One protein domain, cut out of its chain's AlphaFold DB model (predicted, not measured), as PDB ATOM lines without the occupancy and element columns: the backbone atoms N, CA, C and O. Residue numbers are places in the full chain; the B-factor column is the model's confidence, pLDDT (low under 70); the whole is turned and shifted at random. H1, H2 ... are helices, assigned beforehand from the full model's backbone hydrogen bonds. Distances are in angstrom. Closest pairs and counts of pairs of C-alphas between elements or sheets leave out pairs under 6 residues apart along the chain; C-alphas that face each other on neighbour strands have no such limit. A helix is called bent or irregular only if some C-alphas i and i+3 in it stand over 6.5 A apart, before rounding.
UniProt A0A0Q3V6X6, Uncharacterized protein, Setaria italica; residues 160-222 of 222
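Overview. This is residues 160 to 222 of the 222 residues of an uncharacterized protein of Setaria italica (UniProt A0A0Q3V6X6). Two helices, H1 and H2, meet in an L-shaped corner, and the short helix H3 sits between this corner and H4, the last helix, which lies away from both H1 and H2. Between H2 and H3 a long stretch with no named element, residues 181 to 203, folds back on itself as a loop, with a short antiparallel pairing of residues 188 to 189 with residues 197 to 198. The printed part has 63 residues, with four named helices in the order H1, H2, H3, H4 and no named strand; the class is all helix, though under half of the residues, 29 of 63, are in named elements. The whole is compact, with a radius of gyration of the C-alphas of 10.8 A, and spans 30 by 24 by 16 A.

Along the chain. Find C-alpha 160 at (15.478, 40.581, -8.488); from there H1 runs through residues 160 to 168, 12.0 A from first to last C-alpha. Look next at residues 171 to 180, which are H2, the longest helix with 10 residues and 15.4 A; it begins at C-alpha 171 at (28.373, 46.445, -13.555). H2 is irregular: C-alphas 172 and 175 are 8.4 A apart. Past residues 181 to 203 you reach H3, residues 204 to 207, 5.1 A long. H4, residues 216 to 221, is 10.0 A long and ends at C-alpha 221 at (18.730, 50.994, 2.115).

Arrangement. Start at H1 and H2, which touch only at the corner by their link; their closest C-alphas, those of Phe 167 and Asp 175, are 4.8 A apart. Their lines are about perpendicular, at 84 degrees. H3 is close but not clearly touching H1, with the closest C-alphas, those of Phe 167 and Ile 206, 7.5 A apart. It is also close but not clearly touching H2, where the closest C-alphas, those of Ile 178 and Thr 207, are 6.4 A apart. H3 and H4 touch, and their closest C-alphas, those of Phe 205 and Ala 216, are 4.9 A apart. H4 is apart from H1 and from H2. In the backbone, each O i to N i+4 pair of H1 is within hydrogen-bond range; in H2 4 of 6 are, and in H4 0 of 2, beside 2 of 3 O i to N i+3 pairs, while H3 is too short for an O i to N i+4 pair.

Size, cuts and confidence. Look for the two C-alphas farthest apart, those of Gly 193 and Asn 212, at 31.7 A. The C-alphas of Val 160 and Phe 222, the first and last printed residues, are 13.2 A apart, and Phe 222 is the chain's last residue. The printed part has no cut. The link from H1 to H2 is tight, that from H2 to H3 is long with 23 residues, and that from H3 to H4 is short with 8. The mean pLDDT of the printed part is 87.5, that of H4 is 79, and no printed residue of this model is under 70.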
ATOM      1  N   VAL A 160      15.432  39.291  -9.190       93.12
ATOM      2  CA  VAL A 160      15.478  40.581  -8.488       93.12
ATOM      3  C   VAL A 160      16.843  40.793  -7.833       93.12
ATOM      4  O   VAL A 160      17.387  41.889  -7.909       93.12
ATOM      5  N   LEU A 161      17.440  39.740  -7.257       92.75
ATOM      6  CA  LEU A 161      18.797  39.818  -6.704       92.75
ATOM      7  C   LEU A 161      19.814  40.191  -7.781       92.75
ATOM      8  O   LEU A 161      20.622  41.091  -7.573       92.75
ATOM      9  N   ALA A 162      19.765  39.513  -8.931       92.06
ATOM     10  CA  ALA A 162      20.640  39.817 -10.055       92.06
ATOM     11  C   ALA A 162      20.444  41.267 -10.527       92.06
ATOM     12  O   ALA A 162      21.426  41.990 -10.676       92.06
ATOM     13  N   ALA A 163      19.193  41.724 -10.662       92.00
ATOM     14  CA  ALA A 163      18.895  43.107 -11.025       92.00
ATOM     15  C   ALA A 163      19.514  44.125 -10.060       92.00
ATOM     16  O   ALA A 163      20.186  45.051 -10.511       92.00
ATOM     17  N   TYR A 164      19.368  43.927  -8.747       91.62
ATOM     18  CA  TYR A 164      19.979  44.817  -7.755       91.62
ATOM     19  C   TYR A 164      21.501  44.765  -7.797       91.62
ATOM     20  O   TYR A 164      22.144  45.804  -7.716       91.62
ATOM     21  N   LEU A 165      22.093  43.579  -7.953       90.81
ATOM     22  CA  LEU A 165      23.546  43.447  -8.024       90.81
ATOM     23  C   LEU A 165      24.126  44.191  -9.228       90.81
ATOM     24  O   LEU A 165      25.100  44.913  -9.045       90.81
ATOM     25  N   HIS A 166      23.534  44.053 -10.417       91.44
ATOM     26  CA  HIS A 166      23.998  44.778 -11.601       91.44
ATOM     27  C   HIS A 166      23.776  46.289 -11.466       91.44
ATOM     28  O   HIS A 166      24.684  47.066 -11.755       91.44
ATOM     29  N   PHE A 167      22.605  46.702 -10.968       91.75
ATOM     30  CA  PHE A 167      22.268  48.112 -10.783       91.75
ATOM     31  C   PHE A 167      23.185  48.802  -9.761       91.75
ATOM     32  O   PHE A 167      23.905  49.731 -10.108       91.75
ATOM     33  N   PHE A 168      23.223  48.324  -8.513       89.12
ATOM     34  CA  PHE A 168      23.950  48.997  -7.428       89.12
ATOM     35  C   PHE A 168      25.469  48.886  -7.540       89.12
ATOM     36  O   PHE A 168      26.187  49.742  -7.029       89.12
ATOM     37  N   ARG A 169      25.991  47.846  -8.200       88.81
ATOM     38  CA  ARG A 169      27.436  47.745  -8.461       88.81
ATOM     39  C   ARG A 169      27.860  48.485  -9.728       88.81
ATOM     40  O   ARG A 169      29.059  48.534  -9.998       88.81
ATOM     41  N   GLY A 170      26.912  49.009 -10.510       84.38
ATOM     42  CA  GLY A 170      27.179  49.639 -11.804       84.38
ATOM     43  C   GLY A 170      27.911  48.711 -12.775       84.38
ATOM     44  O   GLY A 170      28.692  49.176 -13.610       84.38
ATOM     45  N   THR A 171      27.736  47.392 -12.638       78.19
ATOM     46  CA  THR A 171      28.373  46.445 -13.555       78.19
ATOM     47  C   THR A 171      27.550  46.354 -14.828       78.19
ATOM     48  O   THR A 171      26.325  46.481 -14.816       78.19
ATOM     49  N   ASP A 172      28.233  46.145 -15.953       83.31
ATOM     50  CA  ASP A 172      27.594  45.839 -17.238       83.31
ATOM     51  C   ASP A 172      26.688  46.963 -17.793       83.31
ATOM     52  O   ASP A 172      25.986  46.765 -18.780       83.31
ATOM     53  N   GLY A 173      26.732  48.160 -17.191       88.44
ATOM     54  CA  GLY A 173      26.014  49.357 -17.639       88.44
ATOM     55  C   GLY A 173      24.498  49.318 -17.434       88.44
ATOM     56  O   GLY A 173      23.791  50.087 -18.085       88.44
ATOM     57  N   VAL A 174      23.989  48.434 -16.567       89.94
ATOM     58  CA  VAL A 174      22.543  48.270 -16.325       89.94
ATOM     59  C   VAL A 174      21.912  49.534 -15.735       89.94
ATOM     60  O   VAL A 174      20.839  49.941 -16.173       89.94
ATOM     61  N   ASP A 175      22.592  50.192 -14.800       91.00
ATOM     62  CA  ASP A 175      22.215  51.494 -14.237       91.00
ATOM     63  C   ASP A 175      22.032  52.558 -15.333       91.00
ATOM     64  O   ASP A 175      20.996  53.222 -15.415       91.00
ATOM     65  N   LYS A 176      23.004  52.655 -16.248       91.69
ATOM     66  CA  LYS A 176      22.973  53.597 -17.375       91.69
ATOM     67  C   LYS A 176      21.890  53.242 -18.383       91.69
ATOM     68  O   LYS A 176      21.253  54.145 -18.914       91.69
ATOM     69  N   ALA A 177      21.676  51.956 -18.652       91.25
ATOM     70  CA  ALA A 177      20.629  51.491 -19.557       91.25
ATOM     71  C   ALA A 177      19.229  51.819 -19.015       91.25
ATOM     72  O   ALA A 177      18.373  52.276 -19.770       91.25
ATOM     73  N   ILE A 178      19.015  51.651 -17.707       91.81
ATOM     74  CA  ILE A 178      17.765  52.036 -17.041       91.81
ATOM     75  C   ILE A 178      17.573  53.554 -17.088       91.81
ATOM     76  O   ILE A 178      16.500  54.015 -17.473       91.81
ATOM     77  N   ALA A 179      18.610  54.340 -16.784       90.25
ATOM     78  CA  ALA A 179      18.540  55.798 -16.878       90.25
ATOM     79  C   ALA A 179      18.252  56.277 -18.316       90.25
ATOM     80  O   ALA A 179      17.412  57.150 -18.530       90.25
ATOM     81  N   ALA A 180      18.899  55.667 -19.315       91.25
ATOM     82  CA  ALA A 180      18.718  55.991 -20.730       91.25
ATOM     83  C   ALA A 180      17.319  55.646 -21.261       91.25
ATOM     84  O   ALA A 180      16.872  56.262 -22.227       91.25
ATOM     85  N   ALA A 181      16.608  54.707 -20.629       90.25
ATOM     86  CA  ALA A 181      15.223  54.400 -20.972       90.25
ATOM     87  C   ALA A 181      14.253  55.552 -20.647       90.25
ATOM     88  O   ALA A 181      13.113  55.527 -21.107       90.25
ATOM     89  N   GLY A 182      14.676  56.555 -19.864       81.69
ATOM     90  CA  GLY A 182      13.928  57.801 -19.668       81.69
ATOM     91  C   GLY A 182      12.528  57.614 -19.076       81.69
ATOM     92  O   GLY A 182      11.647  58.434 -19.316       81.69
ATOM     93  N   GLY A 183      12.304  56.518 -18.345       82.50
ATOM     94  CA  GLY A 183      11.000  56.169 -17.786       82.50
ATOM     95  C   GLY A 183      10.022  55.505 -18.762       82.50
ATOM     96  O   GLY A 183       8.871  55.308 -18.379       82.50
ATOM     97  N   ASP A 184      10.429  55.125 -19.983       92.25
ATOM     98  CA  ASP A 184       9.575  54.324 -20.872       92.25
ATOM     99  C   ASP A 184       9.370  52.911 -20.287       92.25
ATOM    100  O   ASP A 184      10.299  52.098 -20.290       92.25
ATOM    101  N   PRO A 185       8.149  52.548 -19.843       91.50
ATOM    102  CA  PRO A 185       7.878  51.245 -19.240       91.50
ATOM    103  C   PRO A 185       8.020  50.077 -20.227       91.50
ATOM    104  O   PRO A 185       7.994  48.914 -19.816       91.50
ATOM    105  N   SER A 186       8.076  50.343 -21.532       95.56
ATOM    106  CA  SER A 186       8.177  49.336 -22.594       95.56
ATOM    107  C   SER A 186       9.605  49.109 -23.071       95.56
ATOM    108  O   SER A 186       9.851  48.087 -23.717       95.56
ATOM    109  N   ALA A 187      10.524  50.025 -22.753       94.81
ATOM    110  CA  ALA A 187      11.924  49.914 -23.122       94.81
ATOM    111  C   ALA A 187      12.524  48.625 -22.552       94.81
ATOM    112  O   ALA A 187      12.266  48.249 -21.404       94.81
ATOM    113  N   ALA A 188      13.300  47.931 -23.383       94.56
ATOM    114  CA  ALA A 188      13.975  46.704 -22.999       94.56
ATOM    115  C   ALA A 188      15.344  47.017 -22.385       94.56
ATOM    116  O   ALA A 188      16.093  47.837 -22.913       94.56
ATOM    117  N   VAL A 189      15.684  46.315 -21.310       92.81
ATOM    118  CA  VAL A 189      17.001  46.338 -20.674       92.81
ATOM    119  C   VAL A 189      17.539  44.914 -20.633       92.81
ATOM    120  O   VAL A 189      16.836  43.963 -20.283       92.81
ATOM    121  N   SER A 190      18.803  44.763 -21.015       92.38
ATOM    122  CA  SER A 190      19.518  43.494 -20.937       92.38
ATOM    123  C   SER A 190      20.316  43.433 -19.643       92.38
ATOM    124  O   SER A 190      21.135  44.307 -19.375       92.38
ATOM    125  N   LEU A 191      20.077  42.386 -18.856       91.31
ATOM    126  CA  LEU A 191      20.830  42.087 -17.647       91.31
ATOM    127  C   LEU A 191      21.614  40.793 -17.885       91.31
ATOM    128  O   LEU A 191      21.019  39.812 -18.345       91.31
ATOM    129  N   PRO A 192      22.922  40.749 -17.594       90.31
ATOM    130  CA  PRO A 192      23.701  39.529 -17.756       90.31
ATOM    131  C   PRO A 192      23.070  38.337 -17.024       90.31
ATOM    132  O   PRO A 192      22.649  38.433 -15.876       90.31
ATOM    133  N   GLY A 193      22.989  37.193 -17.707       90.19
ATOM    134  CA  GLY A 193      22.417  35.966 -17.143       90.19
ATOM    135  C   GLY A 193      20.886  35.929 -17.054       90.19
ATOM    136  O   GLY A 193      20.345  34.922 -16.600       90.19
ATOM    137  N   LEU A 194      20.181  36.970 -17.508       91.81
ATOM    138  CA  LEU A 194      18.720  37.024 -17.567       91.81
ATOM    139  C   LEU A 194      18.229  37.233 -19.010       91.81
ATOM    140  O   LEU A 194      18.943  37.811 -19.833       91.81
ATOM    141  N   PRO A 195      17.005  36.782 -19.348       93.06
ATOM    142  CA  PRO A 195      16.368  37.189 -20.595       93.06
ATOM    143  C   PRO A 195      16.132  38.711 -20.601       93.06
ATOM    144  O   PRO A 195      16.048  39.310 -19.527       93.06
ATOM    145  N   PRO A 196      15.988  39.345 -21.779       91.75
ATOM    146  CA  PRO A 196      15.623  40.756 -21.858       91.75
ATOM    147  C   PRO A 196      14.356  41.046 -21.045       91.75
ATOM    148  O   PRO A 196      13.348  40.353 -21.197       91.75
ATOM    149  N   LEU A 197      14.414  42.072 -20.200       93.69
ATOM    150  CA  LEU A 197      13.298  42.522 -19.368       93.69
ATOM    151  C   LEU A 197      12.839  43.900 -19.829       93.69
ATOM    152  O   LEU A 197      13.619  44.650 -20.414       93.69
ATOM    153  N   ARG A 198      11.583  44.258 -19.559       95.12
ATOM    154  CA  ARG A 198      11.126  45.640 -19.740       95.12
ATOM    155  C   ARG A 198      11.345  46.432 -18.461       95.12
ATOM    156  O   ARG A 198      11.308  45.866 -17.374       95.12
ATOM    157  N   ILE A 199      11.469  47.753 -18.578       93.94
ATOM    158  CA  ILE A 199      11.541  48.658 -17.419       93.94
ATOM    159  C   ILE A 199      10.398  48.407 -16.425       93.94
ATOM    160  O   ILE A 199      10.636  48.359 -15.224       93.94
ATOM    161  N   ARG A 200       9.172  48.163 -16.910       93.00
ATOM    162  CA  ARG A 200       8.012  47.858 -16.049       93.00
ATOM    163  C   ARG A 200       8.109  46.540 -15.268       93.00
ATOM    164  O   ARG A 200       7.340  46.349 -14.333       93.00
ATOM    165  N   ASP A 201       8.984  45.629 -15.692       93.00
ATOM    166  CA  ASP A 201       9.191  44.326 -15.050       93.00
ATOM    167  C   ASP A 201      10.294  44.401 -13.976       93.00
ATOM    168  O   ASP A 201      10.497  43.448 -13.220       93.00
ATOM    169  N   LEU A 202      11.019  45.525 -13.907       92.31
ATOM    170  CA  LEU A 202      12.040  45.790 -12.902       92.31
ATOM    171  C   LEU A 202      11.429  46.437 -11.647       92.31
ATOM    172  O   LEU A 202      10.383  47.085 -11.722       92.31
ATOM    173  N   PRO A 203      12.077  46.302 -10.479       91.25
ATOM    174  CA  PRO A 203      11.614  46.952  -9.256       91.25
ATOM    175  C   PRO A 203      11.552  48.475  -9.397       91.25
ATOM    176  O   PRO A 203      12.499  49.108  -9.854       91.25
ATOM    177  N   SER A 204      10.435  49.065  -8.971       88.19
ATOM    178  CA  SER A 204      10.116  50.475  -9.232       88.19
ATOM    179  C   SER A 204      11.145  51.456  -8.675       88.19
ATOM    180  O   SER A 204      11.425  52.468  -9.300       88.19
ATOM    181  N   PHE A 205      11.758  51.158  -7.528       86.50
ATOM    182  CA  PHE A 205      12.707  52.084  -6.910       86.50
ATOM    183  C   PHE A 205      14.045  52.196  -7.654       86.50
ATOM    184  O   PHE A 205      14.706  53.218  -7.524       86.50
ATOM    185  N   ILE A 206      14.449  51.188  -8.445       88.94
ATOM    186  CA  ILE A 206      15.649  51.295  -9.301       88.94
ATOM    187  C   ILE A 206      15.333  51.914 -10.667       88.94
ATOM    188  O   ILE A 206      16.246  52.277 -11.399       88.94
ATOM    189  N   THR A 207      14.050  52.026 -11.021       88.38
ATOM    190  CA  THR A 207      13.570  52.667 -12.256       88.38
ATOM    191  C   THR A 207      12.925  54.031 -12.000       88.38
ATOM    192  O   THR A 207      12.440  54.668 -12.937       88.38
ATOM    193  N   ALA A 208      12.938  54.494 -10.746       83.69
ATOM    194  CA  ALA A 208      12.402  55.780 -10.337       83.69
ATOM    195  C   ALA A 208      13.161  56.916 -11.036       83.69
ATOM    196  O   ALA A 208      14.385  57.012 -10.976       83.69
ATOM    197  N   THR A 209      12.414  57.793 -11.701       77.56
ATOM    198  CA  THR A 209      12.946  58.961 -12.427       77.56
ATOM    199  C   THR A 209      12.702  60.276 -11.687       77.56
ATOM    200  O   THR A 209      13.090  61.341 -12.159       77.56
ATOM    201  N   SER A 210      12.045  60.206 -10.528       77.25
ATOM    202  CA  SER A 210      11.644  61.344  -9.707       77.25
ATOM    203  C   SER A 210      11.971  61.064  -8.248       77.25
ATOM    204  O   SER A 210      11.674  59.984  -7.743       77.25
ATOM    205  N   GLU A 211      12.501  62.068  -7.553       70.88
ATOM    206  CA  GLU A 211      12.712  62.028  -6.099       70.88
ATOM    207  C   GLU A 211      11.388  61.915  -5.319       70.88
ATOM    208  O   GLU A 211      11.380  61.492  -4.169       70.88
ATOM    209  N   ASN A 212      10.257  62.234  -5.962       74.00
ATOM    210  CA  ASN A 212       8.917  62.085  -5.390       74.00
ATOM    211  C   ASN A 212       8.308  60.688  -5.617       74.00
ATOM    212  O   ASN A 212       7.128  60.490  -5.312       74.00
ATOM    213  N   ASP A 213       9.045  59.731  -6.199       80.31
ATOM    214  CA  ASP A 213       8.555  58.353  -6.298       80.31
ATOM    215  C   ASP A 213       8.357  57.779  -4.882       80.31
ATOM    216  O   ASP A 213       9.279  57.833  -4.061       80.31
ATOM    217  N   PRO A 214       7.178  57.208  -4.572       76.56
ATOM    218  CA  PRO A 214       6.862  56.731  -3.229       76.56
ATOM    219  C   PRO A 214       7.773  55.597  -2.748       76.56
ATOM    220  O   PRO A 214       7.703  55.250  -1.577       76.56
ATOM    221  N   TYR A 215       8.602  55.012  -3.616       78.62
ATOM    222  CA  TYR A 215       9.554  53.960  -3.281       78.62
ATOM    223  C   TYR A 215      11.018  54.378  -3.461       78.62
ATOM    224  O   TYR A 215      11.892  53.560  -3.177       78.62
ATOM    225  N   ALA A 216      11.317  55.618  -3.868       79.62
ATOM    226  CA  ALA A 216      12.697  56.093  -4.050       79.62
ATOM    227  C   ALA A 216      13.557  55.893  -2.789       79.62
ATOM    228  O   ALA A 216      14.712  55.482  -2.886       79.62
ATOM    229  N   PHE A 217      12.957  56.056  -1.603       78.81
ATOM    230  CA  PHE A 217      13.615  55.855  -0.307       78.81
ATOM    231  C   PHE A 217      14.243  54.458  -0.132       78.81
ATOM    232  O   PHE A 217      15.110  54.264   0.718       78.81
ATOM    233  N   VAL A 218      13.774  53.447  -0.877       82.00
ATOM    234  CA  VAL A 218      14.263  52.066  -0.763       82.00
ATOM    235  C   VAL A 218      15.684  51.942  -1.311       82.00
ATOM    236  O   VAL A 218      16.438  51.096  -0.832       82.00
ATOM    237  N   ALA A 219      16.065  52.781  -2.278       80.94
ATOM    238  CA  ALA A 219      17.397  52.750  -2.871       80.94
ATOM    239  C   ALA A 219      18.494  53.019  -1.827       80.94
ATOM    240  O   ALA A 219      19.498  52.314  -1.816       80.94
ATOM    241  N   ASP A 220      18.249  53.932  -0.882       77.31
ATOM    242  CA  ASP A 220      19.194  54.309   0.183       77.31
ATOM    243  C   ASP A 220      19.407  53.216   1.251       77.31
ATOM    244  O   ASP A 220      20.223  53.363   2.169       77.31
ATOM    245  N   MET A 221      18.655  52.113   1.170       75.81
ATOM    246  CA  MET A 221      18.730  50.994   2.115       75.81
ATOM    247  C   MET A 221      19.704  49.886   1.686       75.81
ATOM    248  O   MET A 221      19.978  48.985   2.497       75.81
ATOM    249  N   PHE A 222      20.204  49.936   0.449       74.81
ATOM    250  CA  PHE A 222      21.165  48.989  -0.128       74.81
ATOM    251  C   PHE A 222      22.591  49.544  -0.099       74.81
ATOM    252  O   PHE A 222      23.494  48.735   0.220       74.81
TER     253      PHE A 222